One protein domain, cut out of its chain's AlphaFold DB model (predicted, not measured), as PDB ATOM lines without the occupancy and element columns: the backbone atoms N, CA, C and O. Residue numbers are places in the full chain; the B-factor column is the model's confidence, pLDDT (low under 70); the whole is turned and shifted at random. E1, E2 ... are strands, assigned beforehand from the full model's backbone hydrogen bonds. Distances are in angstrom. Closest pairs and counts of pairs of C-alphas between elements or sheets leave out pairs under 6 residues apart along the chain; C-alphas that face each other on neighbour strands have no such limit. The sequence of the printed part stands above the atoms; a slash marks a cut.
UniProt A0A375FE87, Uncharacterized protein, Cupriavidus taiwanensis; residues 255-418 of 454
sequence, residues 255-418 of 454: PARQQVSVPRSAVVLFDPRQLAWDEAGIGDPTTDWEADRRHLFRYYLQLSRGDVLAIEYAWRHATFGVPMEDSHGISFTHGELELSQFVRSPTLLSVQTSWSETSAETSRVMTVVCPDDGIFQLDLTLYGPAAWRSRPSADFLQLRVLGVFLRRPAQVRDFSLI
ATOM      1  N   PRO A 255     156.149 229.511 158.495       84.75
ATOM      2  CA  PRO A 255     154.982 230.048 157.808       84.75
ATOM      3  C   PRO A 255     155.238 230.146 156.301       84.75
ATOM      4  O   PRO A 255     156.354 230.467 155.869       84.75
ATOM      5  N   ALA A 256     154.194 229.921 155.504       87.88
ATOM      6  CA  ALA A 256     154.235 230.184 154.072       87.88
ATOM      7  C   ALA A 256     154.535 231.669 153.800       87.88
ATOM      8  O   ALA A 256     154.045 232.558 154.495       87.88
ATOM      9  N   ARG A 257     155.355 231.949 152.783       90.12
ATOM     10  CA  ARG A 257     155.800 233.313 152.453       90.12
ATOM     11  C   ARG A 257     155.355 233.721 151.061       90.12
ATOM     12  O   ARG A 257     155.716 233.059 150.088       90.12
ATOM     13  N   GLN A 258     154.661 234.849 150.959       90.38
ATOM     14  CA  GLN A 258     154.362 235.459 149.668       90.38
ATOM     15  C   GLN A 258     155.653 235.925 148.980       90.38
ATOM     16  O   GLN A 258     156.543 236.498 149.608       90.38
ATOM     17  N   GLN A 259     155.753 235.669 147.678       89.00
ATOM     18  CA  GLN A 259     156.840 236.098 146.805       89.00
ATOM     19  C   GLN A 259     156.297 236.966 145.669       89.00
ATOM     20  O   GLN A 259     155.152 236.826 145.245       89.00
ATOM     21  N   VAL A 260     157.153 237.842 145.137       88.19
ATOM     22  CA  VAL A 260     156.823 238.688 143.975       88.19
ATOM     23  C   VAL A 260     156.778 237.868 142.679       88.19
ATOM     24  O   VAL A 260     156.044 238.201 141.756       88.19
ATOM     25  N   SER A 261     157.579 236.803 142.584       88.50
ATOM     26  CA  SER A 261     157.633 235.919 141.414       88.50
ATOM     27  C   SER A 261     158.215 234.550 141.770       88.50
ATOM     28  O   SER A 261     158.853 234.381 142.809       88.50
ATOM     29  N   VAL A 262     158.000 233.572 140.891       87.56
ATOM     30  CA  VAL A 262     158.571 232.227 141.012       87.56
ATOM     31  C   VAL A 262     160.085 232.256 140.721       87.56
ATOM     32  O   VAL A 262     160.502 232.870 139.733       87.56
ATOM     33  N   PRO A 263     160.933 231.575 141.519       84.56
ATOM     34  CA  PRO A 263     162.364 231.455 141.240       84.56
ATOM     35  C   PRO A 263     162.654 230.828 139.869       84.56
ATOM     36  O   PRO A 263     162.085 229.801 139.513       84.56
ATOM     37  N   ARG A 264     163.609 231.393 139.115       84.12
ATOM     38  CA  ARG A 264     163.957 230.931 137.749       84.12
ATOM     39  C   ARG A 264     164.466 229.486 137.664       84.12
ATOM     40  O   ARG A 264     164.465 228.916 136.581       84.12
ATOM     41  N   SER A 265     164.941 228.923 138.774       82.44
ATOM     42  CA  SER A 265     165.396 227.532 138.881       82.44
ATOM     43  C   SER A 265     164.274 226.542 139.206       82.44
ATOM     44  O   SER A 265     164.547 225.348 139.298       82.44
ATOM     45  N   ALA A 266     163.047 227.015 139.443       87.69
ATOM     46  CA  ALA A 266     161.955 226.161 139.877       87.69
ATOM     47  C   ALA A 266     161.482 225.242 138.742       87.69
ATOM     48  O   ALA A 266     161.214 225.684 137.624       87.69
ATOM     49  N   VAL A 267     161.354 223.952 139.046       86.94
ATOM     50  CA  VAL A 267     160.869 222.937 138.107       86.94
ATOM     51  C   VAL A 267     159.356 222.830 138.244       86.94
ATOM     52  O   VAL A 267     158.860 222.624 139.351       86.94
ATOM     53  N   VAL A 268     158.615 222.944 137.139       87.12
ATOM     54  CA  VAL A 268     157.162 222.710 137.137       87.12
ATOM     55  C   VAL A 268     156.898 221.263 137.548       87.12
ATOM     56  O   VAL A 268     157.328 220.328 136.875       87.12
ATOM     57  N   LEU A 269     156.180 221.090 138.655       84.31
ATOM     58  CA  LEU A 269     155.625 219.807 139.058       84.31
ATOM     59  C   LEU A 269     154.219 219.719 138.465       84.31
ATOM     60  O   LEU A 269     153.979 218.920 137.564       84.31
ATOM     61  N   PHE A 270     153.304 220.570 138.919       82.06
ATOM     62  CA  PHE A 270     151.936 220.637 138.413       82.06
ATOM     63  C   PHE A 270     151.731 221.857 137.515       82.06
ATOM     64  O   PHE A 270     152.075 222.972 137.903       82.06
ATOM     65  N   ASP A 271     151.116 221.629 136.357       78.12
ATOM     66  CA  ASP A 271     150.418 222.639 135.562       78.12
ATOM     67  C   ASP A 271     149.212 221.938 134.897       78.12
ATOM     68  O   ASP A 271     149.432 221.074 134.037       78.12
ATOM     69  N   PRO A 272     147.958 222.275 135.260       68.19
ATOM     70  CA  PRO A 272     146.751 221.628 134.743       68.19
ATOM     71  C   PRO A 272     146.552 221.842 133.236       68.19
ATOM     72  O   PRO A 272     145.746 221.151 132.622       68.19
ATOM     73  N   ARG A 273     147.284 222.775 132.606       65.81
ATOM     74  CA  ARG A 273     147.256 222.981 131.147       65.81
ATOM     75  C   ARG A 273     148.188 222.047 130.381       65.81
ATOM     76  O   ARG A 273     148.054 221.938 129.166       65.81
ATOM     77  N   GLN A 274     149.160 221.437 131.058       58.59
ATOM     78  CA  GLN A 274     150.233 220.653 130.432       58.59
ATOM     79  C   GLN A 274     150.226 219.189 130.873       58.59
ATOM     80  O   GLN A 274     150.670 218.315 130.132       58.59
ATOM     81  N   LEU A 275     149.742 218.921 132.086       56.06
ATOM     82  CA  LEU A 275     149.719 217.605 132.702       56.06
ATOM     83  C   LEU A 275     148.348 217.385 133.334       56.06
ATOM     84  O   LEU A 275     148.046 217.972 134.372       56.06
ATOM     85  N   ALA A 276     147.559 216.483 132.748       51.81
ATOM     86  CA  ALA A 276     146.469 215.860 133.481       51.81
ATOM     87  C   ALA A 276     147.087 215.106 134.668       51.81
ATOM     88  O   ALA A 276     147.817 214.131 134.484       51.81
ATOM     89  N   TRP A 277     146.868 215.617 135.875       57.06
ATOM     90  CA  TRP A 277     146.993 214.803 137.076       57.06
ATOM     91  C   TRP A 277     145.719 213.981 137.226       57.06
ATOM     92  O   TRP A 277     144.691 214.306 136.629       57.06
ATOM     93  N   ASP A 278     145.791 212.936 138.041       54.88
ATOM     94  CA  ASP A 278     144.627 212.151 138.427       54.88
ATOM     95  C   ASP A 278     143.711 213.006 139.321       54.88
ATOM     96  O   ASP A 278     143.761 212.933 140.550       54.88
ATOM     97  N   GLU A 279     142.898 213.861 138.692       53.38
ATOM     98  CA  GLU A 279     141.835 214.633 139.333       53.38
ATOM     99  C   GLU A 279     140.753 213.673 139.831       53.38
ATOM    100  O   GLU A 279     139.723 213.447 139.195       53.38
ATOM    101  N   ALA A 280     140.996 213.090 141.002       49.66
ATOM    102  CA  ALA A 280     139.973 212.398 141.755       49.66
ATOM    103  C   ALA A 280     138.977 213.446 142.269       49.66
ATOM    104  O   ALA A 280     139.151 214.008 143.351       49.66
ATOM    105  N   GLY A 281     137.927 213.692 141.481       43.72
ATOM    106  CA  GLY A 281     136.690 214.308 141.949       43.72
ATOM    107  C   GLY A 281     136.014 213.365 142.940       43.72
ATOM    108  O   GLY A 281     135.111 212.610 142.578       43.72
ATOM    109  N   ILE A 282     136.513 213.343 144.177       47.62
ATOM    110  CA  ILE A 282     136.010 212.464 145.233       47.62
ATOM    111  C   ILE A 282     134.637 212.993 145.649       47.62
ATOM    112  O   ILE A 282     134.518 214.122 146.120       47.62
ATOM    113  N   GLY A 283     133.601 212.166 145.492       47.44
ATOM    114  CA  GLY A 283     132.335 212.393 146.182       47.44
ATOM    115  C   GLY A 283     132.582 212.276 147.681       47.44
ATOM    116  O   GLY A 283     132.923 211.195 148.156       47.44
ATOM    117  N   ASP A 284     132.482 213.395 148.392       43.38
ATOM    118  CA  ASP A 284     132.798 213.472 149.815       43.38
ATOM    119  C   ASP A 284     131.754 212.701 150.651       43.38
ATOM    120  O   ASP A 284     130.561 212.979 150.516       43.38
ATOM    121  N   PRO A 285     132.152 211.717 151.482       44.81
ATOM    122  CA  PRO A 285     131.212 210.927 152.276       44.81
ATOM    123  C   PRO A 285     130.710 211.611 153.564       44.81
ATOM    124  O   PRO A 285     129.970 210.970 154.311       44.81
ATOM    125  N   THR A 286     131.089 212.859 153.881       40.09
ATOM    126  CA  THR A 286     130.640 213.521 155.125       40.09
ATOM    127  C   THR A 286     129.455 214.476 154.945       40.09
ATOM    128  O   THR A 286     129.580 215.526 154.323       40.09
ATOM    129  N   THR A 287     128.345 214.147 155.623       41.72
ATOM    130  CA  THR A 287     127.106 214.940 155.813       41.72
ATOM    131  C   THR A 287     126.316 215.319 154.548       41.72
ATOM    132  O   THR A 287     126.681 216.225 153.806       41.72
ATOM    133  N   ASP A 288     125.137 214.694 154.398       45.00
ATOM    134  CA  ASP A 288     124.195 214.779 153.255       45.00
ATOM    135  C   ASP A 288     123.862 216.191 152.727       45.00
ATOM    136  O   ASP A 288     123.420 216.323 151.590       45.00
ATOM    137  N   TRP A 289     124.037 217.250 153.522       47.88
ATOM    138  CA  TRP A 289     123.654 218.614 153.139       47.88
ATOM    139  C   TRP A 289     124.771 219.406 152.427       47.88
ATOM    140  O   TRP A 289     124.462 220.322 151.662       47.88
ATOM    141  N   GLU A 290     126.051 219.053 152.613       54.00
ATOM    142  CA  GLU A 290     127.172 219.689 151.889       54.00
ATOM    143  C   GLU A 290     127.506 218.989 150.562       54.00
ATOM    144  O   GLU A 290     128.038 219.625 149.649       54.00
ATOM    145  N   ALA A 291     127.166 217.702 150.419       61.16
ATOM    146  CA  ALA A 291     127.585 216.830 149.312       61.16
ATOM    147  C   ALA A 291     127.145 217.284 147.896       61.16
ATOM    148  O   ALA A 291     127.730 216.860 146.888       61.16
ATOM    149  N   ASP A 292     126.135 218.156 147.812       63.78
ATOM    150  CA  ASP A 292     125.659 218.784 146.570       63.78
ATOM    151  C   ASP A 292     126.430 220.061 146.187       63.78
ATOM    152  O   ASP A 292     126.409 220.479 145.023       63.78
ATOM    153  N   ARG A 293     127.085 220.710 147.162       73.06
ATOM    154  CA  ARG A 293     127.680 222.052 147.020       73.06
ATOM    155  C   ARG A 293     129.190 222.092 147.205       73.06
ATOM    156  O   ARG A 293     129.820 223.015 146.692       73.06
ATOM    157  N   ARG A 294     129.766 221.120 147.912       80.06
ATOM    158  CA  ARG A 294     131.208 220.969 148.101       80.06
ATOM    159  C   ARG A 294     131.792 220.097 146.986       80.06
ATOM    160  O   ARG A 294     131.415 218.939 146.829       80.06
ATOM    161  N   HIS A 295     132.735 220.648 146.226       80.12
ATOM    162  CA  HIS A 295     133.452 219.957 145.147       80.12
ATOM    163  C   HIS A 295     134.943 219.953 145.478       80.12
ATOM    164  O   HIS A 295     135.509 221.008 145.757       80.12
ATOM    165  N   LEU A 296     135.577 218.781 145.460       81.31
ATOM    166  CA  LEU A 296     136.963 218.600 145.893       81.31
ATOM    167  C   LEU A 296     137.831 218.068 144.747       81.31
ATOM    168  O   LEU A 296     137.557 216.994 144.212       81.31
ATOM    169  N   PHE A 297     138.916 218.778 144.438       82.06
ATOM    170  CA  PHE A 297     140.019 218.272 143.617       82.06
ATOM    171  C   PHE A 297     141.226 218.044 144.521       82.06
ATOM    172  O   PHE A 297     141.611 218.941 145.268       82.06
ATOM    173  N   ARG A 298     141.828 216.856 144.461       83.94
ATOM    174  CA  ARG A 298     142.932 216.465 145.343       83.94
ATOM    175  C   ARG A 298     144.143 215.998 144.548       83.94
ATOM    176  O   ARG A 298     144.029 215.149 143.667       83.94
ATOM    177  N   TYR A 299     145.309 216.513 144.916       85.12
ATOM    178  CA  TYR A 299     146.588 216.268 144.256       85.12
ATOM    179  C   TYR A 299     147.615 215.767 145.281       85.12
ATOM    180  O   TYR A 299     147.728 216.342 146.358       85.12
ATOM    181  N   TYR A 300     148.395 214.728 144.970       87.69
ATOM    182  CA  TYR A 300     149.358 214.143 145.919       87.69
ATOM    183  C   TYR A 300     150.826 214.405 145.552       87.69
ATOM    184  O   TYR A 300     151.214 214.372 144.385       87.69
ATOM    185  N   LEU A 301     151.657 214.638 146.566       90.12
ATOM    186  CA  LEU A 301     153.084 214.944 146.452       90.12
ATOM    187  C   LEU A 301     153.862 214.176 147.521       90.12
ATOM    188  O   LEU A 301     153.588 214.335 148.706       90.12
ATOM    189  N   GLN A 302     154.872 213.397 147.140       91.31
ATOM    190  CA  GLN A 302     155.805 212.817 148.109       91.31
ATOM    191  C   GLN A 302     156.991 213.770 148.304       91.31
ATOM    192  O   GLN A 302     157.817 213.946 147.411       91.31
ATOM    193  N   LEU A 303     157.067 214.414 149.466       91.62
ATOM    194  CA  LEU A 303     158.049 215.458 149.757       91.62
ATOM    195  C   LEU A 303     159.056 214.995 150.808       91.62
ATOM    196  O   LEU A 303     158.792 214.106 151.621       91.62
ATOM    197  N   SER A 304     160.226 215.626 150.781       91.81
ATOM    198  CA  SER A 304     161.271 215.437 151.778       91.81
ATOM    199  C   SER A 304     161.335 216.612 152.744       91.81
ATOM    200  O   SER A 304     161.125 217.761 152.351       91.81
ATOM    201  N   ARG A 305     161.774 216.354 153.976       90.81
ATOM    202  CA  ARG A 305     162.088 217.403 154.949       90.81
ATOM    203  C   ARG A 305     163.035 218.442 154.344       90.81
ATOM    204  O   ARG A 305     164.154 218.108 153.958       90.81
ATOM    205  N   GLY A 306     162.634 219.707 154.331       91.25
ATOM    206  CA  GLY A 306     163.403 220.821 153.775       91.25
ATOM    207  C   GLY A 306     163.338 220.960 152.250       91.25
ATOM    208  O   GLY A 306     164.108 221.752 151.707       91.25
ATOM    209  N   ASP A 307     162.461 220.224 151.563       94.25
ATOM    210  CA  ASP A 307     162.050 220.566 150.197       94.25
ATOM    211  C   ASP A 307     161.276 221.896 150.209       94.25
ATOM    212  O   ASP A 307     160.592 222.232 151.180       94.25
ATOM    213  N   VAL A 308     161.397 222.674 149.133       94.62
ATOM    214  CA  VAL A 308     160.795 224.005 148.995       94.62
ATOM    215  C   VAL A 308     159.917 224.039 147.753       94.62
ATOM    216  O   VAL A 308     160.401 223.861 146.630       94.62
ATOM    217  N   LEU A 309     158.631 224.312 147.961       94.94
ATOM    218  CA  LEU A 309     157.639 224.469 146.905       94.94
ATOM    219  C   LEU A 309     157.290 225.944 146.712       94.94
ATOM    220  O   LEU A 309     157.153 226.682 147.683       94.94
ATOM    221  N   ALA A 310     157.088 226.348 145.461       94.50
ATOM    222  CA  ALA A 310     156.360 227.554 145.099       94.50
ATOM    223  C   ALA A 310     154.995 227.136 144.541       94.50
ATOM    224  O   ALA A 310     154.920 226.449 143.523       94.50
ATOM    225  N   ILE A 311     153.927 227.538 145.223       93.44
ATOM    226  CA  ILE A 311     152.546 227.395 144.771       93.44
ATOM    227  C   ILE A 311     152.151 228.737 144.170       93.44
ATOM    228  O   ILE A 311     152.004 229.733 144.879       93.44
ATOM    229  N   GLU A 312     152.036 228.772 142.850       92.62
ATOM    230  CA  GLU A 312     151.517 229.919 142.124       92.62
ATOM    231  C   GLU A 312     150.042 229.687 141.810       92.62
ATOM    232  O   GLU A 312     149.693 228.659 141.231       92.62
ATOM    233  N   TYR A 313     149.179 230.633 142.168       91.25
ATOM    234  CA  TYR A 313     147.745 230.511 141.943       91.25
ATOM    235  C   TYR A 313     147.092 231.837 141.537       91.25
ATOM    236  O   TYR A 313     147.518 232.913 141.955       91.25
ATOM    237  N   ALA A 314     146.037 231.756 140.728       89.62
ATOM    238  CA  ALA A 314     145.163 232.875 140.385       89.62
ATOM    239  C   ALA A 314     143.705 232.396 140.336       89.62
ATOM    240  O   ALA A 314     143.332 231.591 139.475       89.62
ATOM    241  N   TRP A 315     142.885 232.884 141.268       89.12
ATOM    242  CA  TRP A 315     141.446 232.624 141.299       89.12
ATOM    243  C   TRP A 315     140.759 233.246 140.080       89.12
ATOM    244  O   TRP A 315     141.061 234.380 139.696       89.12
ATOM    245  N   ARG A 316     139.813 232.525 139.469       86.62
ATOM    246  CA  ARG A 316     139.057 233.054 138.329       86.62
ATOM    247  C   ARG A 316     138.056 234.117 138.784       86.62
ATOM    248  O   ARG A 316     137.150 233.860 139.576       86.62
ATOM    249  N   HIS A 317     138.217 235.319 138.234       73.69
ATOM    250  CA  HIS A 317     137.318 236.455 138.437       73.69
ATOM    251  C   HIS A 317     135.848 236.085 138.143       73.69
ATOM    252  O   HIS A 317     135.571 235.242 137.290       73.69
ATOM    253  N   ALA A 318     134.905 236.729 138.842       77.56
ATOM    254  CA  ALA A 318     133.450 236.536 138.717       77.56
ATOM    255  C   ALA A 318     132.917 235.102 138.954       77.56
ATOM    256  O   ALA A 318     131.743 234.844 138.701       77.56
ATOM    257  N   THR A 319     133.745 234.178 139.457       82.00
ATOM    258  CA  THR A 319     133.323 232.804 139.801       82.00
ATOM    259  C   THR A 319     133.003 232.638 141.293       82.00
ATOM    260  O   THR A 319     132.264 231.731 141.662       82.00
ATOM    261  N   PHE A 320     133.520 233.536 142.136       85.94
ATOM    262  CA  PHE A 320     133.419 233.510 143.599       85.94
ATOM    263  C   PHE A 320     132.819 234.815 144.132       85.94
ATOM    264  O   PHE A 320     132.870 235.841 143.453       85.94
ATOM    265  N   GLY A 321     132.243 234.781 145.336       83.94
ATOM    266  CA  GLY A 321     131.472 235.895 145.901       83.94
ATOM    267  C   GLY A 321     130.113 236.112 145.218       83.94
ATOM    268  O   GLY A 321     129.438 237.103 145.486       83.94
ATOM    269  N   VAL A 322     129.693 235.196 144.340       85.50
ATOM    270  CA  VAL A 322     128.369 235.193 143.702       85.50
ATOM    271  C   VAL A 322     127.362 234.557 144.667       85.50
ATOM    272  O   VAL A 322     127.640 233.446 145.137       85.50
ATOM    273  N   PRO A 323     126.222 235.211 144.969       85.50
ATOM    274  CA  PRO A 323     125.197 234.660 145.851       85.50
ATOM    275  C   PRO A 323     124.537 233.418 145.246       85.50
ATOM    276  O   PRO A 323     124.351 233.320 144.031       85.50
ATOM    277  N   MET A 324     124.144 232.490 146.110       83.44
ATOM    278  CA  MET A 324     123.422 231.272 145.764       83.44
ATOM    279  C   MET A 324     122.352 230.984 146.822       83.44
ATOM    280  O   MET A 324     122.609 231.079 148.018       83.44
ATOM    281  N   GLU A 325     121.145 230.630 146.388       75.44
ATOM    282  CA  GLU A 325     120.070 230.239 147.305       75.44
ATOM    283  C   GLU A 325     120.382 228.872 147.927       75.44
ATOM    284  O   GLU A 325     120.809 227.941 147.233       75.44
ATOM    285  N   ASP A 326     120.174 228.732 149.232       67.50
ATOM    286  CA  ASP A 326     120.231 227.467 149.965       67.50
ATOM    287  C   ASP A 326     118.970 227.248 150.814       67.50
ATOM    288  O   ASP A 326     118.087 228.100 150.894       67.50
ATOM    289  N   SER A 327     118.854 226.065 151.419       63.16
ATOM    290  CA  SER A 327     117.713 225.675 152.257       63.16
ATOM    291  C   SER A 327     117.586 226.468 153.567       63.16
ATOM    292  O   SER A 327     116.605 226.291 154.289       63.16
ATOM    293  N   HIS A 328     118.560 227.322 153.882       60.94
ATOM    294  CA  HIS A 328     118.683 228.104 155.111       60.94
ATOM    295  C   HIS A 328     118.793 229.625 154.859       60.94
ATOM    296  O   HIS A 328     118.725 230.396 155.817       60.94
ATOM    297  N   GLY A 329     118.909 230.077 153.603       75.25
ATOM    298  CA  GLY A 329     119.045 231.484 153.231       75.25
ATOM    299  C   GLY A 329     119.821 231.707 151.925       75.25
ATOM    300  O   GLY A 329     119.595 231.039 150.917       75.25
ATOM    301  N   ILE A 330     120.704 232.712 151.938       77.19
ATOM    302  CA  ILE A 330     121.602 233.051 150.827       77.19
ATOM    303  C   ILE A 330     123.039 232.807 151.289       77.19
ATOM    304  O   ILE A 330     123.559 233.548 152.125       77.19
ATOM    305  N   SER A 331     123.683 231.804 150.703       79.38
ATOM    306  CA  SER A 331     125.127 231.579 150.784       79.38
ATOM    307  C   SER A 331     125.826 232.225 149.588       79.38
ATOM    308  O   SER A 331     125.198 232.818 148.707       79.38
ATOM    309  N   PHE A 332     127.152 232.141 149.551       85.75
ATOM    310  CA  PHE A 332     127.962 232.679 148.466       85.75
ATOM    311  C   PHE A 332     129.007 231.660 148.035       85.75
ATOM    312  O   PHE A 332     129.540 230.904 148.845       85.75
ATOM    313  N   THR A 333     129.311 231.674 146.744       88.06
ATOM    314  CA  THR A 333     130.358 230.841 146.143       88.06
ATOM    315  C   THR A 333     131.737 231.164 146.721       88.06
ATOM    316  O   THR A 333     132.135 232.329 146.784       88.06
ATOM    317  N   HIS A 334     132.488 230.133 147.107       88.19
ATOM    318  CA  HIS A 334     133.790 230.257 147.769       88.19
ATOM    319  C   HIS A 334     134.773 229.191 147.266       88.19
ATOM    320  O   HIS A 334     134.360 228.138 146.777       88.19
ATOM    321  N   GLY A 335     136.073 229.455 147.376       88.88
ATOM    322  CA  GLY A 335     137.132 228.500 147.063       88.88
ATOM    323  C   GLY A 335     138.248 228.540 148.101       88.88
ATOM    324  O   GLY A 335     138.674 229.611 148.519       88.88
ATOM    325  N   GLU A 336     138.744 227.369 148.477       90.62
ATOM    326  CA  GLU A 336     139.868 227.179 149.386       90.62
ATOM    327  C   GLU A 336     140.898 226.246 148.746       90.62
ATOM    328  O   GLU A 336     140.548 225.217 148.171       90.62
ATOM    329  N   LEU A 337     142.172 226.624 148.827       91.25
ATOM    330  CA  LEU A 337     143.307 225.813 148.404       91.25
ATOM    331  C   LEU A 337     144.184 225.522 149.624       91.25
ATOM    332  O   LEU A 337     144.790 226.436 150.188       91.25
ATOM    333  N   GLU A 338     144.286 224.249 149.985       91.31
ATOM    334  CA  GLU A 338     144.985 223.773 151.173       91.31
ATOM    335  C   GLU A 338     146.132 222.816 150.810       91.31
ATOM    336  O   GLU A 338     145.918 221.837 150.107       91.31
ATOM    337  N   LEU A 339     147.350 223.051 151.307       91.31
ATOM    338  CA  LEU A 339     148.436 222.065 151.319       91.31
ATOM    339  C   LEU A 339     148.611 221.524 152.742       91.31
ATOM    340  O   LEU A 339     149.122 222.238 153.604       91.31
ATOM    341  N   SER A 340     148.292 220.255 152.969       87.25
ATOM    342  CA  SER A 340     148.495 219.550 154.245       87.25
ATOM    343  C   SER A 340     149.195 218.205 154.045       87.25
ATOM    344  O   SER A 340     149.339 217.704 152.928       87.25
ATOM    345  N   GLN A 341     149.707 217.603 155.121       85.94
ATOM    346  CA  GLN A 341     150.158 216.207 155.071       85.94
ATOM    347  C   GLN A 341     148.933 215.287 154.904       85.94
ATOM    348  O   GLN A 341     147.849 215.617 155.375       85.94
ATOM    349  N   PHE A 342     149.103 214.129 154.262       78.62
ATOM    350  CA  PHE A 342     148.013 213.242 153.818       78.62
ATOM    351  C   PHE A 342     146.941 212.898 154.878       78.62
ATOM    352  O   PHE A 342     145.781 212.684 154.516       78.62
ATOM    353  N   VAL A 343     147.297 212.849 156.170       68.50
ATOM    354  CA  VAL A 343     146.339 212.636 157.267       68.50
ATOM    355  C   VAL A 343     146.633 213.547 158.456       68.50
ATOM    356  O   VAL A 343     147.786 213.617 158.877       68.50
ATOM    357  N   ARG A 344     145.577 214.189 158.994       62.84
ATOM    358  CA  ARG A 344     145.503 214.930 160.278       62.84
ATOM    359  C   ARG A 344     146.853 215.516 160.724       62.84
ATOM    360  O   ARG A 344     147.454 215.044 161.681       62.84
ATOM    361  N   SER A 345     147.339 216.513 159.993       59.69
ATOM    362  CA  SER A 345     148.632 217.177 160.220       59.69
ATOM    363  C   SER A 345     148.517 218.657 159.835       59.69
ATOM    364  O   SER A 345     147.477 219.038 159.290       59.69
ATOM    365  N   PRO A 346     149.521 219.518 160.087       64.19
ATOM    366  CA  PRO A 346     149.327 220.945 159.944       64.19
ATOM    367  C   PRO A 346     149.196 221.305 158.468       64.19
ATOM    368  O   PRO A 346     150.011 220.919 157.622       64.19
ATOM    369  N   THR A 347     148.185 222.109 158.187       80.12
ATOM    370  CA  THR A 347     148.062 222.878 156.960       80.12
ATOM    371  C   THR A 347     149.293 223.777 156.805       80.12
ATOM    372  O   THR A 347     149.498 224.723 157.563       80.12
ATOM    373  N   LEU A 348     150.148 223.469 155.828       85.75
ATOM    374  CA  LEU A 348     151.342 224.253 155.497       85.75
ATOM    375  C   LEU A 348     150.999 225.533 154.721       85.75
ATOM    376  O   LEU A 348     151.779 226.487 154.703       85.75
ATOM    377  N   LEU A 349     149.852 225.527 154.043       89.31
ATOM    378  CA  LEU A 349     149.255 226.652 153.336       89.31
ATOM    379  C   LEU A 349     147.739 226.434 153.316       89.31
ATOM    380  O   LEU A 349     147.314 225.416 152.789       89.31
ATOM    381  N   SER A 350     146.943 227.376 153.818       89.19
ATOM    382  CA  SER A 350     145.564 227.571 153.347       89.19
ATOM    383  C   SER A 350     145.499 228.958 152.723       89.19
ATOM    384  O   SER A 350     146.049 229.921 153.269       89.19
ATOM    385  N   VAL A 351     144.885 229.048 151.547       88.75
ATOM    386  CA  VAL A 351     144.523 230.312 150.907       88.75
ATOM    387  C   VAL A 351     143.088 230.218 150.416       88.75
ATOM    388  O   VAL A 351     142.715 229.293 149.697       88.75
ATOM    389  N   GLN A 352     142.289 231.201 150.801       87.69
ATOM    390  CA  GLN A 352     140.864 231.267 150.505       87.69
ATOM    391  C   GLN A 352     140.576 232.376 149.488       87.69
ATOM    392  O   GLN A 352     141.351 233.327 149.346       87.69
ATOM    393  N   THR A 353     139.454 232.285 148.774       79.44
ATOM    394  CA  THR A 353     138.964 233.368 147.914       79.44
ATOM    395  C   THR A 353     138.524 234.534 148.792       79.44
ATOM    396  O   THR A 353     137.412 234.531 149.329       79.44
ATOM    397  N   SER A 354     139.393 235.531 148.964       65.06
ATOM    398  CA  SER A 354     139.047 236.737 149.709       65.06
ATOM    399  C   SER A 354     138.113 237.630 148.882       65.06
ATOM    400  O   SER A 354     138.280 237.814 147.674       65.06
ATOM    401  N   TRP A 355     137.103 238.199 149.538       50.94
ATOM    402  CA  TRP A 355     136.037 238.958 148.878       50.94
ATOM    403  C   TRP A 355     136.550 240.231 148.179       50.94
ATOM    404  O   TRP A 355     135.962 240.674 147.195       50.94
ATOM    405  N   SER A 356     137.667 240.796 148.651       45.41
ATOM    406  CA  SER A 356     138.292 242.020 148.133       45.41
ATOM    407  C   SER A 356     139.274 241.798 146.973       45.41
ATOM    408  O   SER A 356     139.536 242.736 146.218       45.41
ATOM    409  N   GLU A 357     139.794 240.582 146.772       52.94
ATOM    410  CA  GLU A 357     140.701 240.262 145.650       52.94
ATOM    411  C   GLU A 357     139.965 240.014 144.322       52.94
ATOM    412  O   GLU A 357     140.590 239.850 143.275       52.94
ATOM    413  N   THR A 358     138.633 240.056 144.332       52.91
ATOM    414  CA  THR A 358     137.751 239.750 143.194       52.91
ATOM    415  C   THR A 358     137.779 240.766 142.040       52.91
ATOM    416  O   THR A 358     136.993 240.615 141.114       52.91
ATOM    417  N   SER A 359     138.663 241.773 142.044       51.09
ATOM    418  CA  SER A 359     138.673 242.874 141.056       51.09
ATOM    419  C   SER A 359     139.693 242.744 139.912       51.09
ATOM    420  O   SER A 359     139.560 243.439 138.905       51.09
ATOM    421  N   ALA A 360     140.693 241.861 140.017       58.31
ATOM    422  CA  ALA A 360     141.647 241.580 138.938       58.31
ATOM    423  C   ALA A 360     142.282 240.187 139.094       58.31
ATOM    424  O   ALA A 360     142.646 239.803 140.204       58.31
ATOM    425  N   GLU A 361     142.476 239.457 137.986       63.56
ATOM    426  CA  GLU A 361     143.120 238.127 137.953       63.56
ATOM    427  C   GLU A 361     144.624 238.240 138.290       63.56
ATOM    428  O   GLU A 361     145.498 238.251 137.424       63.56
ATOM    429  N   THR A 362     144.920 238.391 139.581       71.44
ATOM    430  CA  THR A 362     146.265 238.640 140.104       71.44
ATOM    431  C   THR A 362     146.903 237.319 140.511       71.44
ATOM    432  O   THR A 362     146.501 236.720 141.507       71.44
ATOM    433  N   SER A 363     147.924 236.877 139.772       83.56
ATOM    434  CA  SER A 363     148.722 235.714 140.179       83.56
ATOM    435  C   SER A 363     149.441 235.992 141.505       83.56
ATOM    436  O   SER A 363     150.088 237.031 141.680       83.56
ATOM    437  N   ARG A 364     149.318 235.060 142.449       89.62
ATOM    438  CA  ARG A 364     150.001 235.043 143.745       89.62
ATOM    439  C   ARG A 364     151.004 233.898 143.748       89.62
ATOM    440  O   ARG A 364     150.701 232.824 143.246       89.62
ATOM    441  N   VAL A 365     152.176 234.104 144.347       91.88
ATOM    442  CA  VAL A 365     153.180 233.048 144.545       91.88
ATOM    443  C   VAL A 365     153.422 232.886 146.037       91.88
ATOM    444  O   VAL A 365     153.905 233.812 146.683       91.88
ATOM    445  N   MET A 366     153.126 231.708 146.578       94.25
ATOM    446  CA  MET A 366     153.385 231.350 147.974       94.25
ATOM    447  C   MET A 366     154.493 230.306 148.032       94.25
ATOM    448  O   MET A 366     154.428 229.278 147.365       94.25
ATOM    449  N   THR A 367     155.533 230.569 148.817       94.50
ATOM    450  CA  THR A 367     156.626 229.620 149.056       94.50
ATOM    451  C   THR A 367     156.419 228.902 150.380       94.50
ATOM    452  O   THR A 367     156.234 229.549 151.410       94.50
ATOM    453  N   VAL A 368     156.490 227.574 150.344       93.69
ATOM    454  CA  VAL A 368     156.286 226.676 151.484       93.69
ATOM    455  C   VAL A 368     157.530 225.807 151.663       93.69
ATOM    456  O   VAL A 368     158.111 225.339 150.682       93.69
ATOM    457  N   VAL A 369     157.936 225.581 152.915       92.38
ATOM    458  CA  VAL A 369     159.037 224.673 153.270       92.38
ATOM    459  C   VAL A 369     158.448 223.424 153.913       92.38
ATOM    460  O   VAL A 369     157.733 223.516 154.905       92.38
ATOM    461  N   CYS A 370     158.753 222.256 153.356       90.44
ATOM    462  CA  CYS A 370     158.270 220.978 153.862       90.44
ATOM    463  C   CYS A 370     158.941 220.652 155.216       90.44
ATOM    464  O   CYS A 370     160.176 220.625 155.283       90.44
ATOM    465  N   PRO A 371     158.185 220.436 156.310       86.56
ATOM    466  CA  PRO A 371     158.768 220.325 157.648       86.56
ATOM    467  C   PRO A 371     159.444 218.976 157.918       86.56
ATOM    468  O   PRO A 371     160.479 218.945 158.588       86.56
ATOM    469  N   ASP A 372     158.886 217.892 157.375       85.88
ATOM    470  CA  ASP A 372     159.247 216.495 157.630       85.88
ATOM    471  C   ASP A 372     159.031 215.646 156.350       85.88
ATOM    472  O   ASP A 372     158.425 216.117 155.390       85.88
ATOM    473  N   ASP A 373     159.573 214.425 156.283       87.12
ATOM    474  CA  ASP A 373     159.405 213.540 155.116       87.12
ATOM    475  C   ASP A 373     158.001 212.901 155.105       87.12
ATOM    476  O   ASP A 373     157.554 212.386 156.129       87.12
ATOM    477  N   GLY A 374     157.319 212.850 153.954       87.81
ATOM    478  CA  GLY A 374     156.007 212.195 153.872       87.81
ATOM    479  C   GLY A 374     155.247 212.425 152.566       87.81
ATOM    480  O   GLY A 374     155.775 213.000 151.613       87.81
ATOM    481  N   ILE A 375     153.988 211.978 152.528       88.62
ATOM    482  CA  ILE A 375     153.047 212.361 151.469       88.62
ATOM    483  C   ILE A 375     152.206 213.543 151.940       88.62
ATOM    484  O   ILE A 375     151.647 213.537 153.037       88.62
ATOM    485  N   PHE A 376     152.107 214.537 151.069       89.25
ATOM    486  CA  PHE A 376     151.296 215.730 151.203       89.25
ATOM    487  C   PHE A 376     150.173 215.697 150.169       89.25
ATOM    488  O   PHE A 376     150.337 215.156 149.070       89.25
ATOM    489  N   GLN A 377     149.034 216.262 150.541       88.00
ATOM    490  CA  GLN A 377     147.890 216.490 149.676       88.00
ATOM    491  C   GLN A 377     147.720 217.998 149.476       88.00
ATOM    492  O   GLN A 377     147.847 218.775 150.420       88.00
ATOM    493  N   LEU A 378     147.485 218.398 148.233       89.88
ATOM    494  CA  LEU A 378     147.040 219.730 147.865       89.88
ATOM    495  C   LEU A 378     145.574 219.597 147.452       89.88
ATOM    496  O   LEU A 378     145.273 218.953 146.446       89.88
ATOM    497  N   ASP A 379     144.693 220.177 148.250       88.00
ATOM    498  CA  ASP A 379     143.246 220.086 148.128       88.00
ATOM    499  C   ASP A 379     142.695 221.432 147.659       88.00
ATOM    500  O   ASP A 379     142.927 222.463 148.283       88.00
ATOM    501  N   LEU A 380     141.956 221.426 146.554       88.31
ATOM    502  CA  LEU A 380     141.131 222.544 146.114       88.31
ATOM    503  C   LEU A 380     139.678 222.213 146.457       88.31
ATOM    504  O   LEU A 380     139.045 221.406 145.773       88.31
ATOM    505  N   THR A 381     139.165 222.839 147.513       87.38
ATOM    506  CA  THR A 381     137.761 222.745 147.919       87.38
ATOM    507  C   THR A 381     136.995 223.929 147.341       87.38
ATOM    508  O   THR A 381     137.346 225.084 147.570       87.38
ATOM    509  N   LEU A 382     135.935 223.657 146.587       87.06
ATOM    510  CA  LEU A 382     135.040 224.661 146.025       87.06
ATOM    511  C   LEU A 382     133.652 224.517 146.641       87.06
ATOM    512  O   LEU A 382     133.090 223.423 146.654       87.06
ATOM    513  N   TYR A 383     133.072 225.631 147.069       86.25
ATOM    514  CA  TYR A 383     131.696 225.720 147.540       86.25
ATOM    515  C   TYR A 383     130.880 226.462 146.481       86.25
ATOM    516  O   TYR A 383     131.108 227.646 146.222       86.25
ATOM    517  N   GLY A 384     129.962 225.760 145.817       85.62
ATOM    518  CA  GLY A 384     129.216 226.302 144.685       85.62
ATOM    519  C   GLY A 384     128.172 225.344 144.102       85.62
ATOM    520  O   GLY A 384     127.987 224.234 144.598       85.62
ATOM    521  N   PRO A 385     127.423 225.769 143.071       84.06
ATOM    522  CA  PRO A 385     126.291 225.010 142.543       84.06
ATOM    523  C   PRO A 385     126.713 223.649 141.971       84.06
ATOM    524  O   PRO A 385     127.784 223.521 141.385       84.06
ATOM    525  N   ALA A 386     125.820 222.655 142.040       79.38
ATOM    526  CA  ALA A 386     126.067 221.281 141.580       79.38
ATOM    527  C   ALA A 386     126.596 221.168 140.130       79.38
ATOM    528  O   ALA A 386     127.329 220.237 139.804       79.38
ATOM    529  N   ALA A 387     126.294 222.148 139.269       81.38
ATOM    530  CA  ALA A 387     126.829 222.258 137.909       81.38
ATOM    531  C   ALA A 387     128.366 222.424 137.833       81.38
ATOM    532  O   ALA A 387     128.938 222.320 136.750       81.38
ATOM    533  N   TRP A 388     129.049 222.692 138.950       84.69
ATOM    534  CA  TRP A 388     130.511 222.729 139.021       84.69
ATOM    535  C   TRP A 388     131.146 221.331 139.028       84.69
ATOM    536  O   TRP A 388     132.277 221.193 138.573       84.69
ATOM    537  N   ARG A 389     130.408 220.290 139.439       77.56
ATOM    538  CA  ARG A 389     130.905 218.912 139.616       77.56
ATOM    539  C   ARG A 389     131.494 218.276 138.349       77.56
ATOM    540  O   ARG A 389     132.291 217.351 138.441       77.56
ATOM    541  N   SER A 390     131.081 218.742 137.169       77.06
ATOM    542  CA  SER A 390     131.543 218.256 135.859       77.06
ATOM    543  C   SER A 390     132.558 219.178 135.170       77.06
ATOM    544  O   SER A 390     132.942 218.913 134.030       77.06
ATOM    545  N   ARG A 391     132.979 220.268 135.824       82.19
ATOM    546  CA  ARG A 391     133.930 221.248 135.278       82.19
ATOM    547  C   ARG A 391     135.350 220.950 135.787       82.19
ATOM    548  O   ARG A 391     135.491 220.572 136.945       82.19
ATOM    549  N   PRO A 392     136.400 221.128 134.967       82.19
ATOM    550  CA  PRO A 392     137.784 220.902 135.389       82.19
ATOM    551  C   PRO A 392     138.263 221.983 136.367       82.19
ATOM    552  O   PRO A 392     137.800 223.121 136.314       82.19
ATOM    553  N   SER A 393     139.260 221.683 137.202       82.94
ATOM    554  CA  SER A 393     139.818 222.634 138.187       82.94
ATOM    555  C   SER A 393     140.252 223.991 137.585       82.94
ATOM    556  O   SER A 393     140.046 225.050 138.186       82.94
ATOM    557  N   ALA A 394     140.782 223.981 136.355       85.25
ATOM    558  CA  ALA A 394     141.289 225.154 135.629       85.25
ATOM    559  C   ALA A 394     140.223 226.219 135.267       85.25
ATOM    560  O   ALA A 394     140.574 227.365 134.930       85.25
ATOM    561  N   ASP A 395     138.939 225.853 135.348       86.06
ATOM    562  CA  ASP A 395     137.788 226.755 135.216       86.06
ATOM    563  C   ASP A 395     137.595 227.658 136.447       86.06
ATOM    564  O   ASP A 395     136.905 228.672 136.355       86.06
ATOM    565  N   PHE A 396     138.206 227.299 137.580       86.94
ATOM    566  CA  PHE A 396     138.037 227.939 138.891       86.94
ATOM    567  C   PHE A 396     139.339 228.548 139.413       86.94
ATOM    568  O   PHE A 396     139.344 229.646 139.974       86.94
ATOM    569  N   LEU A 397     140.458 227.863 139.175       87.81
ATOM    570  CA  LEU A 397     141.777 228.244 139.661       87.81
ATOM    571  C   LEU A 397     142.837 227.971 138.588       87.81
ATOM    572  O   LEU A 397     143.010 226.837 138.148       87.81
ATOM    573  N   GLN A 398     143.599 228.990 138.184       88.50
ATOM    574  CA  GLN A 398     144.899 228.723 137.563       88.50
ATOM    575  C   GLN A 398     145.858 228.331 138.686       88.50
ATOM    576  O   GLN A 398     146.054 229.129 139.597       88.50
ATOM    577  N   LEU A 399     146.447 227.137 138.636       88.81
ATOM    578  CA  LEU A 399     147.336 226.619 139.677       88.81
ATOM    579  C   LEU A 399     148.615 226.071 139.041       88.81
ATOM    580  O   LEU A 399     148.550 225.301 138.091       88.81
ATOM    581  N   ARG A 400     149.785 226.439 139.563       90.38
ATOM    582  CA  ARG A 400     151.067 225.806 139.239       90.38
ATOM    583  C   ARG A 400     151.793 225.469 140.529       90.38
ATOM    584  O   ARG A 400     152.004 226.340 141.370       90.38
ATOM    585  N   VAL A 401     152.215 224.219 140.678       91.38
ATOM    586  CA  VAL A 401     153.078 223.800 141.792       91.38
ATOM    587  C   VAL A 401     154.466 223.580 141.230       91.38
ATOM    588  O   VAL A 401     154.639 222.769 140.320       91.38
ATOM    589  N   LEU A 402     155.459 224.290 141.756       92.75
ATOM    590  CA  LEU A 402     156.838 224.208 141.295       92.75
ATOM    591  C   LEU A 402     157.773 223.825 142.440       92.75
ATOM    592  O   LEU A 402     157.692 224.371 143.537       92.75
ATOM    593  N   GLY A 403     158.704 222.913 142.175       93.69
ATOM    594  CA  GLY A 403     159.789 222.598 143.093       93.69
ATOM    595  C   GLY A 403     160.915 223.606 142.931       93.69
ATOM    596  O   GLY A 403     161.628 223.572 141.929       93.69
ATOM    597  N   VAL A 404     161.081 224.498 143.908       94.00
ATOM    598  CA  VAL A 404     162.190 225.468 143.959       94.00
ATOM    599  C   VAL A 404     163.483 224.769 144.371       94.00
ATOM    600  O   VAL A 404     164.544 225.028 143.806       94.00
ATOM    601  N   PHE A 405     163.377 223.868 145.348       94.31
ATOM    602  CA  PHE A 405     164.454 223.000 145.805       94.31
ATOM    603  C   PHE A 405     163.857 221.652 146.205       94.31
ATOM    604  O   PHE A 405     162.961 221.602 147.043       94.31
ATOM    605  N   LEU A 406     164.340 220.566 145.603       93.69
ATOM    606  CA  LEU A 406     163.876 219.205 145.872       93.69
ATOM    607  C   LEU A 406     165.091 218.311 146.108       93.69
ATOM    608  O   LEU A 406     165.946 218.183 145.232       93.69
ATOM    609  N   ARG A 407     165.152 217.655 147.264       92.19
ATOM    610  CA  ARG A 407     166.201 216.685 147.607       92.19
ATOM    611  C   ARG A 407     166.077 215.405 146.790       92.19
ATOM    612  O   ARG A 407     167.083 214.779 146.467       92.19
ATOM    613  N   ARG A 408     164.841 214.999 146.480       90.25
ATOM    614  CA  ARG A 408     164.513 213.729 145.812       90.25
ATOM    615  C   ARG A 408     163.499 213.951 144.677       90.25
ATOM    616  O   ARG A 408     162.399 213.411 144.740       90.25
ATOM    617  N   PRO A 409     163.836 214.721 143.620       88.69
ATOM    618  CA  PRO A 409     162.880 215.116 142.576       88.69
ATOM    619  C   PRO A 409     162.219 213.922 141.870       88.69
ATOM    620  O   PRO A 409     161.035 213.978 141.557       88.69
ATOM    621  N   ALA A 410     162.948 212.817 141.684       87.12
ATOM    622  CA  ALA A 410     162.405 211.586 141.108       87.12
ATOM    623  C   ALA A 410     161.355 210.891 141.999       87.12
ATOM    624  O   ALA A 410     160.534 210.142 141.481       87.12
ATOM    625  N   GLN A 411     161.361 211.138 143.316       88.00
ATOM    626  CA  GLN A 411     160.421 210.517 144.257       88.00
ATOM    627  C   GLN A 411     159.109 211.288 144.412       88.00
ATOM    628  O   GLN A 411     158.160 210.731 144.948       88.00
ATOM    629  N   VAL A 412     159.010 212.522 143.899       88.81
ATOM    630  CA  VAL A 412     157.843 213.406 144.104       88.81
ATOM    631  C   VAL A 412     156.515 212.794 143.641       88.81
ATOM    632  O   VAL A 412     155.467 213.124 144.196       88.81
ATOM    633  N   ARG A 413     156.564 211.871 142.671       85.62
ATOM    634  CA  ARG A 413     155.431 211.045 142.218       85.62
ATOM    635  C   ARG A 413     155.730 209.543 142.208       85.62
ATOM    636  O   ARG A 413     155.195 208.813 141.376       85.62
ATOM    637  N   ASP A 414     156.607 209.063 143.086       88.62
ATOM    638  CA  ASP A 414     156.973 207.640 143.133       88.62
ATOM    639  C   ASP A 414     155.992 206.812 143.986       88.62
ATOM    640  O   ASP A 414     156.354 206.068 144.899       88.62
ATOM    641  N   PHE A 415     154.711 206.951 143.651       88.81
ATOM    642  CA  PHE A 415     153.577 206.263 144.259       88.81
ATOM    643  C   PHE A 415     152.579 205.806 143.181       88.81
ATOM    644  O   PHE A 415     152.659 206.212 142.020       88.81
ATOM    645  N   SER A 416     151.631 204.955 143.563       87.56
ATOM    646  CA  SER A 416     150.442 204.626 142.768       87.56
ATOM    647  C   SER A 416     149.187 205.046 143.519       87.56
ATOM    648  O   SER A 416     149.151 204.971 144.745       87.56
ATOM    649  N   LEU A 417     148.162 205.482 142.792       86.38
ATOM    650  CA  LEU A 417     146.850 205.762 143.366       86.38
ATOM    651  C   LEU A 417     146.005 204.491 143.341       86.38
ATOM    652  O   LEU A 417     145.866 203.861 142.295       86.38
ATOM    653  N   ILE A 418     145.487 204.097 144.503       85.44
ATOM    654  CA  ILE A 418     144.718 202.862 144.693       85.44
ATOM    655  C   ILE A 418     143.520 203.177 145.594       85.44
ATOM    656  O   ILE A 418     143.625 204.013 146.488       85.44
TER     657      ILE A 418
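This is residues 255 to 418 of the 454 residues of an uncharacterized protein of Cupriavidus taiwanensis (UniProt A0A375FE87). Two strongly twisted sheets lie partly face to face as a sandwich, E1, E9, E4, E11 and E2 in one and E3, E10, E7 and E8 in the other, their strands running nearly along the same line. The small hairpin E5 and E6 lies beyond one end of the sandwich, and E6 runs on into E7; E12, the last strand, lies off the edge strand E3. The printed part has 164 residues with twelve named strands, E1 to E12 in order, and no named helix; the class is all strand, though under half of the residues, 74, are in named elements. Each sheet is antiparallel, ordered E1, E9, E4, E11, E2 and E3, E10, E7, E8. The whole is compact, with a radius of gyration of the C-alphas of 16.2 A and spans of 49 by 37 by 29 A.

Find C-alpha 257 at (155.800, 233.313, 152.453), where E1, residues 257 to 259, begins. E2 is residues 267 to 270. E3, residues 294 to 303, runs 27.5 A from C-alpha 294 at (131.208, 220.969, 148.101). Then come E4, residues 308 to 315, 22.5 A; E5, residues 323 to 326; E6, residues 329 to 332; E7, residues 334 to 341, 22.8 A; and E8, residues 349 to 352. Read on to E9, residues 364 to 369, 16.7 A; E10, residues 374 to 383, 28.5 A; E11, residues 397 to 405, 24.1 A; and E12, residues 415 to 418, ending at C-alpha 418 at (144.718, 202.862, 144.693).

Start at edge strand E1: N 257 and O 367 of E9 are within hydrogen-bond range at 2.9 A. Next, N 311 of E4 and O 366 of E9 are 2.8 A apart, N 400 of E11 and O 312 of E4 2.8 A, and N 267 of edge strand E2 and O 403 of E11 2.9 A. In the other sheet, look at N 299 of E3 and O 378 of E10, 2.9 A, and N 338 of E7 and O 379 of E10, 2.8 A. In the hairpin E7 and E8, N 337 and O 351 are 2.9 A apart. The facing parts of the two sheets are 10.9 A centre to centre, their best planes 13 degrees apart. In the hairpin E5 and E6, N 324 and O 331 are 2.8 A apart; E6 runs on into E7 at 62 degrees across a break of 1 residue. E12 pairs with no named strand; its closest C-alpha to E3, that of Phe 415, is 7.9 A from that of Gln 302.

The C-alphas farthest apart, those of Gly 329 and Arg 407, are 49.7 A apart. The printed part has no cut. The long links are E2 to E3, E8 to E9 and E10 to E11. Mean pLDDT of the printed part is 79.8; look for values under 70 at residues 272 to 292, 326 to 328, 343 to 346 and 354 to 361.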